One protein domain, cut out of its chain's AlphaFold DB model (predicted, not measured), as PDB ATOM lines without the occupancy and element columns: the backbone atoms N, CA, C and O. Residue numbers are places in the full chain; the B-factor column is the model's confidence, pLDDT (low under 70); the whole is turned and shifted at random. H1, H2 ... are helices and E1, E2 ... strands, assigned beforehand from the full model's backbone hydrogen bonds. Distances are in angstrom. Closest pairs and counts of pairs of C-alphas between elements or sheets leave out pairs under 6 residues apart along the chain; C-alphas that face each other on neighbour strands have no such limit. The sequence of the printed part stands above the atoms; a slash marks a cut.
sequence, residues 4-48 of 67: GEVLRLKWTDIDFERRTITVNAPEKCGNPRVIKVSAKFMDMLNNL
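This is residues 4 to 48 of the 67 residues of an uncharacterized protein of Candidatus Bathyarchaeota archaeon (UniProt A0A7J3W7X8). A two-stranded hairpin of E1 and E2 runs along the long axis of a small elongated shape, with the helix H2 turned off past the end of E2 and the single-turn helix H1 near the end of E1. Residues 8 to 19, a long stretch with no named element, join H1 to E1, and their residues 14 to 15 pair beside E1. The printed part has 45 residues, in the order H1, E1, E2, H2; the sheet is E1 - E2, antiparallel, and the class is mixed, helices and strands, with under half of the residues in named elements. It is only just compact, close to loose, with a radius of gyration of the C-alphas of 10.7 A and spans of 31 by 18 by 15 A.

Look first at E1, residues 20 to 23, and E2, residues 33 to 36, an antiparallel hairpin with 155 degrees between their directions. C-alphas 20 and 36 face each other at 4.4 A, and N 21 and O 35 are within hydrogen-bond range at 2.8 A, as are N 35 and O 21 at 2.8 A. Residues 14 to 15 pair with residues 20 to 21 of E1, antiparallel. A tight link joins E2 to H2, residues 39 to 46, and H2 is apart from E1. H1, residues 4 to 7, comes closest to E1 at the C-alphas of Glu 5 and Val 23, 7.4 A apart; it is apart from E2 and H2. Every O i to N i+4 pair in H2 is within hydrogen-bond range; H1 is too short for such a pair.

Find C-alpha 20 at (-7.026, -113.930, 58.029); from there E1 runs 9.7 A to C-alpha 23. E2 spans 9.9 A, and H2 runs 10.4 A to C-alpha 46 at (-2.109, -110.027, 69.967). H1 begins at C-alpha 4, at (-17.422, -99.101, 60.120), and spans 5.0 A.

The C-alphas farthest apart are those of Cys 29 and Asn 47, at 32.2 A. The printed part has no cut, and the link from H1 to E1 is long. Mean pLDDT of the printed part is 76.1, with residues 4 to 8 and 24 to 31 under 70.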
ATOM      1  N   GLY A   4     -16.184 -98.410  59.725       61.28
ATOM      2  CA  GLY A   4     -17.422 -99.101  60.120       61.28
ATOM      3  C   GLY A   4     -17.348-100.636  60.086       61.28
ATOM      4  O   GLY A   4     -17.895-101.291  60.970       61.28
ATOM      5  N   GLU A   5     -16.608-101.225  59.136       64.19
ATOM      6  CA  GLU A   5     -16.397-102.686  59.073       64.19
ATOM      7  C   GLU A   5     -15.549-103.167  60.264       64.19
ATOM      8  O   GLU A   5     -15.834-104.198  60.871       64.19
ATOM      9  N   VAL A   6     -14.533-102.387  60.643       65.62
ATOM     10  CA  VAL A   6     -13.622-102.710  61.756       65.62
ATOM     11  C   VAL A   6     -14.323-102.562  63.111       65.62
ATOM     12  O   VAL A   6     -14.051-103.321  64.040       65.62
ATOM     13  N   LEU A   7     -15.273-101.628  63.214       64.50
ATOM     14  CA  LEU A   7     -16.073-101.375  64.419       64.50
ATOM     15  C   LEU A   7     -16.991-102.536  64.823       64.50
ATOM     16  O   LEU A   7     -17.382-102.658  65.985       64.50
ATOM     17  N   ARG A   8     -17.367-103.388  63.869       67.69
ATOM     18  CA  ARG A   8     -18.259-104.533  64.101       67.69
ATOM     19  C   ARG A   8     -17.522-105.864  64.187       67.69
ATOM     20  O   ARG A   8     -18.151-106.878  64.483       67.69
ATOM     21  N   LEU A   9     -16.209-105.852  63.974       72.06
ATOM     22  CA  LEU A   9     -15.377-107.042  64.000       72.06
ATOM     23  C   LEU A   9     -15.309-107.631  65.418       72.06
ATOM     24  O   LEU A   9     -15.063-106.915  66.400       72.06
ATOM     25  N   LYS A  10     -15.511-108.944  65.542       76.12
ATOM     26  CA  LYS A  10     -15.298-109.662  66.802       76.12
ATOM     27  C   LYS A  10     -13.946-110.362  66.770       76.12
ATOM     28  O   LYS A  10     -13.429-110.707  65.713       76.12
ATOM     29  N   TRP A  11     -13.399-110.635  67.952       77.00
ATOM     30  CA  TRP A  11     -12.189-111.451  68.082       77.00
ATOM     31  C   TRP A  11     -12.360-112.862  67.512       77.00
ATOM     32  O   TRP A  11     -11.389-113.444  67.047       77.00
ATOM     33  N   THR A  12     -13.589-113.385  67.507       79.25
ATOM     34  CA  THR A  12     -13.941-114.689  66.927       79.25
ATOM     35  C   THR A  12     -13.830-114.729  65.407       79.25
ATOM     36  O   THR A  12     -13.713-115.806  64.842       79.25
ATOM     37  N   ASP A  13     -13.885-113.576  64.738       78.94
ATOM     38  CA  ASP A  13     -13.779-113.491  63.280       78.94
ATOM     39  C   ASP A  13     -12.312-113.410  62.798       78.94
ATOM     40  O   ASP A  13     -12.050-113.388  61.592       78.94
ATOM     41  N   ILE A  14     -11.350-113.339  63.729       83.12
ATOM     42  CA  ILE A  14      -9.913-113.261  63.450       83.12
ATOM     43  C   ILE A  14      -9.291-114.651  63.609       83.12
ATOM     44  O   ILE A  14      -9.239-115.200  64.709       83.12
ATOM     45  N   ASP A  15      -8.743-115.177  62.519       84.56
ATOM     46  CA  ASP A  15      -8.016-116.441  62.493       84.56
ATOM     47  C   ASP A  15      -6.505-116.171  62.561       84.56
ATOM     48  O   ASP A  15      -5.879-115.709  61.596       84.56
ATOM     49  N   PHE A  16      -5.925-116.397  63.743       80.94
ATOM     50  CA  PHE A  16      -4.508-116.134  64.010       80.94
ATOM     51  C   PHE A  16      -3.575-117.116  63.297       80.94
ATOM     52  O   PHE A  16      -2.493-116.711  62.869       80.94
ATOM     53  N   GLU A  17      -4.006-118.363  63.104       84.75
ATOM     54  CA  GLU A  17      -3.219-119.404  62.437       84.75
ATOM     55  C   GLU A  17      -3.079-119.103  60.943       84.75
ATOM     56  O   GLU A  17      -1.981-119.110  60.374       84.75
ATOM     57  N   ARG A  18      -4.198-118.750  60.302       85.25
ATOM     58  CA  ARG A  18      -4.245-118.444  58.866       85.25
ATOM     59  C   ARG A  18      -3.899-116.992  58.545       85.25
ATOM     60  O   ARG A  18      -3.663-116.667  57.378       85.25
ATOM     61  N   ARG A  19      -3.794-116.131  59.564       85.94
ATOM     62  CA  ARG A  19      -3.567-114.679  59.441       85.94
ATOM     63  C   ARG A  19      -4.626-114.016  58.564       85.94
ATOM     64  O   ARG A  19      -4.323-113.217  57.673       85.94
ATOM     65  N   THR A  20      -5.876-114.382  58.810       86.00
ATOM     66  CA  THR A  20      -7.026-113.930  58.029       86.00
ATOM     67  C   THR A  20      -8.118-113.381  58.925       86.00
ATOM     68  O   THR A  20      -8.376-113.907  60.001       86.00
ATOM     69  N   ILE A  21      -8.777-112.328  58.458       85.56
ATOM     70  CA  ILE A  21      -9.917-111.710  59.123       85.56
ATOM     71  C   ILE A  21     -11.146-111.933  58.257       85.56
ATOM     72  O   ILE A  21     -11.159-111.545  57.084       85.56
ATOM     73  N   THR A  22     -12.171-112.542  58.834       84.12
ATOM     74  CA  THR A  22     -13.437-112.798  58.151       84.12
ATOM     75  C   THR A  22     -14.387-111.635  58.398       84.12
ATOM     76  O   THR A  22     -14.783-111.356  59.523       84.12
ATOM     77  N   VAL A  23     -14.770-110.918  57.344       79.19
ATOM     78  CA  VAL A  23     -15.763-109.845  57.436       79.19
ATOM     79  C   VAL A  23     -17.117-110.431  57.057       79.19
ATOM     80  O   VAL A  23     -17.455-110.509  55.879       79.19
ATOM     81  N   ASN A  24     -17.871-110.868  58.067       69.44
ATOM     82  CA  ASN A  24     -19.181-111.504  57.888       69.44
ATOM     83  C   ASN A  24     -20.329-110.501  57.659       69.44
ATOM     84  O   ASN A  24     -21.312-110.842  57.012       69.44
ATOM     85  N   ALA A  25     -20.215-109.267  58.167       65.06
ATOM     86  CA  ALA A  25     -21.287-108.264  58.127       65.06
ATOM     87  C   ALA A  25     -20.817-106.926  57.516       65.06
ATOM     88  O   ALA A  25     -20.568-105.962  58.247       65.06
ATOM     89  N   PRO A  26     -20.658-106.845  56.186       61.88
ATOM     90  CA  PRO A  26     -20.336-105.594  55.508       61.88
ATOM     91  C   PRO A  26     -21.523-104.616  55.557       61.88
ATOM     92  O   PRO A  26     -22.639-104.936  55.166       61.88
ATOM     93  N   GLU A  27     -21.269-103.392  56.025       60.38
ATOM     94  CA  GLU A  27     -22.294-102.370  56.300       60.38
ATOM     95  C   GLU A  27     -23.012-101.839  55.048       60.38
ATOM     96  O   GLU A  27     -24.120-101.318  55.141       60.38
ATOM     97  N   LYS A  28     -22.405-101.975  53.866       49.88
ATOM     98  CA  LYS A  28     -22.926-101.394  52.627       49.88
ATOM     99  C   LYS A  28     -22.903-102.422  51.501       49.88
ATOM    100  O   LYS A  28     -21.964-102.441  50.717       49.88
ATOM    101  N   CYS A  29     -23.917-103.291  51.461       50.78
ATOM    102  CA  CYS A  29     -24.205-104.210  50.347       50.78
ATOM    103  C   CYS A  29     -22.971-104.969  49.804       50.78
ATOM    104  O   CYS A  29     -22.810-105.155  48.601       50.78
ATOM    105  N   GLY A  30     -22.037-105.326  50.690       57.22
ATOM    106  CA  GLY A  30     -20.827-106.053  50.324       57.22
ATOM    107  C   GLY A  30     -21.052-107.549  50.467       57.22
ATOM    108  O   GLY A  30     -21.843-107.981  51.300       57.22
ATOM    109  N   ASN A  31     -20.331-108.358  49.699       66.25
ATOM    110  CA  ASN A  31     -20.274-109.788  49.979       66.25
ATOM    111  C   ASN A  31     -19.358-110.047  51.183       66.25
ATOM    112  O   ASN A  31     -18.347-109.344  51.336       66.25
ATOM    113  N   PRO A  32     -19.677-111.043  52.028       73.38
ATOM    114  CA  PRO A  32     -18.767-111.483  53.070       73.38
ATOM    115  C   PRO A  32     -17.434-111.871  52.431       73.38
ATOM    116  O   PRO A  32     -17.390-112.548  51.401       73.38
ATOM    117  N   ARG A  33     -16.333-111.394  53.011       82.38
ATOM    118  CA  ARG A  33     -14.994-111.602  52.448       82.38
ATOM    119  C   ARG A  33     -13.972-111.877  53.529       82.38
ATOM    120  O   ARG A  33     -14.048-111.335  54.630       82.38
ATOM    121  N   VAL A  34     -12.982-112.678  53.170       84.69
ATOM    122  CA  VAL A  34     -11.830-112.980  54.014       84.69
ATOM    123  C   VAL A  34     -10.658-112.131  53.550       84.69
ATOM    124  O   VAL A  34     -10.351-112.066  52.360       84.69
ATOM    125  N   ILE A  35     -10.013-111.454  54.491       84.12
ATOM    126  CA  ILE A  35      -8.946-110.499  54.213       84.12
ATOM    127  C   ILE A  35      -7.688-111.010  54.890       84.12
ATOM    128  O   ILE A  35      -7.663-111.223  56.101       84.12
ATOM    129  N   LYS A  36      -6.638-111.232  54.102       86.31
ATOM    130  CA  LYS A  36      -5.345-111.661  54.627       86.31
ATOM    131  C   LYS A  36      -4.603-110.454  55.186       86.31
ATOM    132  O   LYS A  36      -4.480-109.432  54.514       86.31
ATOM    133  N   VAL A  37      -4.109-110.582  56.409       84.44
ATOM    134  CA  VAL A  37      -3.378-109.525  57.110       84.44
ATOM    135  C   VAL A  37      -1.919-109.916  57.313       84.44
ATOM    136  O   VAL A  37      -1.542-111.089  57.260       84.44
ATOM    137  N   SER A  38      -1.065-108.914  57.504       86.38
ATOM    138  CA  SER A  38       0.362-109.137  57.715       86.38
ATOM    139  C   SER A  38       0.634-109.736  59.099       86.38
ATOM    140  O   SER A  38      -0.106-109.509  60.054       86.38
ATOM    141  N   ALA A  39       1.740-110.473  59.226       84.31
ATOM    142  CA  ALA A  39       2.167-111.035  60.510       84.31
ATOM    143  C   ALA A  39       2.397-109.942  61.568       84.31
ATOM    144  O   ALA A  39       1.973-110.090  62.707       84.31
ATOM    145  N   LYS A  40       2.985-108.809  61.159       84.62
ATOM    146  CA  LYS A  40       3.203-107.647  62.029       84.62
ATOM    147  C   LYS A  40       1.892-107.081  62.573       84.62
ATOM    148  O   LYS A  40       1.823-106.721  63.740       84.62
ATOM    149  N   PHE A  41       0.845-107.026  61.747       82.19
ATOM    150  CA  PHE A  41      -0.469-106.584  62.202       82.19
ATOM    151  C   PHE A  41      -1.049-107.552  63.235       82.19
ATOM    152  O   PHE A  41      -1.527-107.111  64.271       82.19
ATOM    153  N   MET A  42      -0.939-108.860  62.999       82.69
ATOM    154  CA  MET A  42      -1.416-109.879  63.941       82.69
ATOM    155  C   MET A  42      -0.684-109.836  65.280       82.69
ATOM    156  O   MET A  42      -1.322-109.991  66.316       82.69
ATOM    157  N   ASP A  43       0.617-109.562  65.266       84.06
ATOM    158  CA  ASP A  43       1.403-109.361  66.482       84.06
ATOM    159  C   ASP A  43       0.920-108.128  67.266       84.06
ATOM    160  O   ASP A  43       0.640-108.205  68.463       84.06
ATOM    161  N   MET A  44       0.669-107.012  66.566       82.56
ATOM    162  CA  MET A  44       0.047-105.823  67.163       82.56
ATOM    163  C   MET A  44      -1.344-106.120  67.734       82.56
ATOM    164  O   MET A  44      -1.683-105.607  68.798       82.56
ATOM    165  N   LEU A  45      -2.144-106.956  67.059       79.12
ATOM    166  CA  LEU A  45      -3.452-107.372  67.567       79.12
ATOM    167  C   LEU A  45      -3.331-108.260  68.800       79.12
ATOM    168  O   LEU A  45      -4.145-108.145  69.713       79.12
ATOM    169  N   ASN A  46      -2.333-109.139  68.837       80.69
ATOM    170  CA  ASN A  46      -2.109-110.027  69.967       80.69
ATOM    171  C   ASN A  46      -1.671-109.259  71.224       80.69
ATOM    172  O   ASN A  46      -2.019-109.653  72.333       80.69
ATOM    173  N   ASN A  47      -0.984-108.129  71.038       80.81
ATOM    174  CA  ASN A  47      -0.599-107.214  72.112       80.81
ATOM    175  C   ASN A  47      -1.766-106.358  72.650       80.81
ATOM    176  O   ASN A  47      -1.608-105.678  73.665       80.81
ATOM    177  N   LEU A  48      -2.946-106.371  72.011       76.75
ATOM    178  CA  LEU A  48      -4.120-105.658  72.519       76.75
ATOM    179  C   LEU A  48      -4.850-106.478  73.602       76.75
ATOM    180  O   LEU A  48      -5.028-107.691  73.470       76.75
TER     181      LEU A  48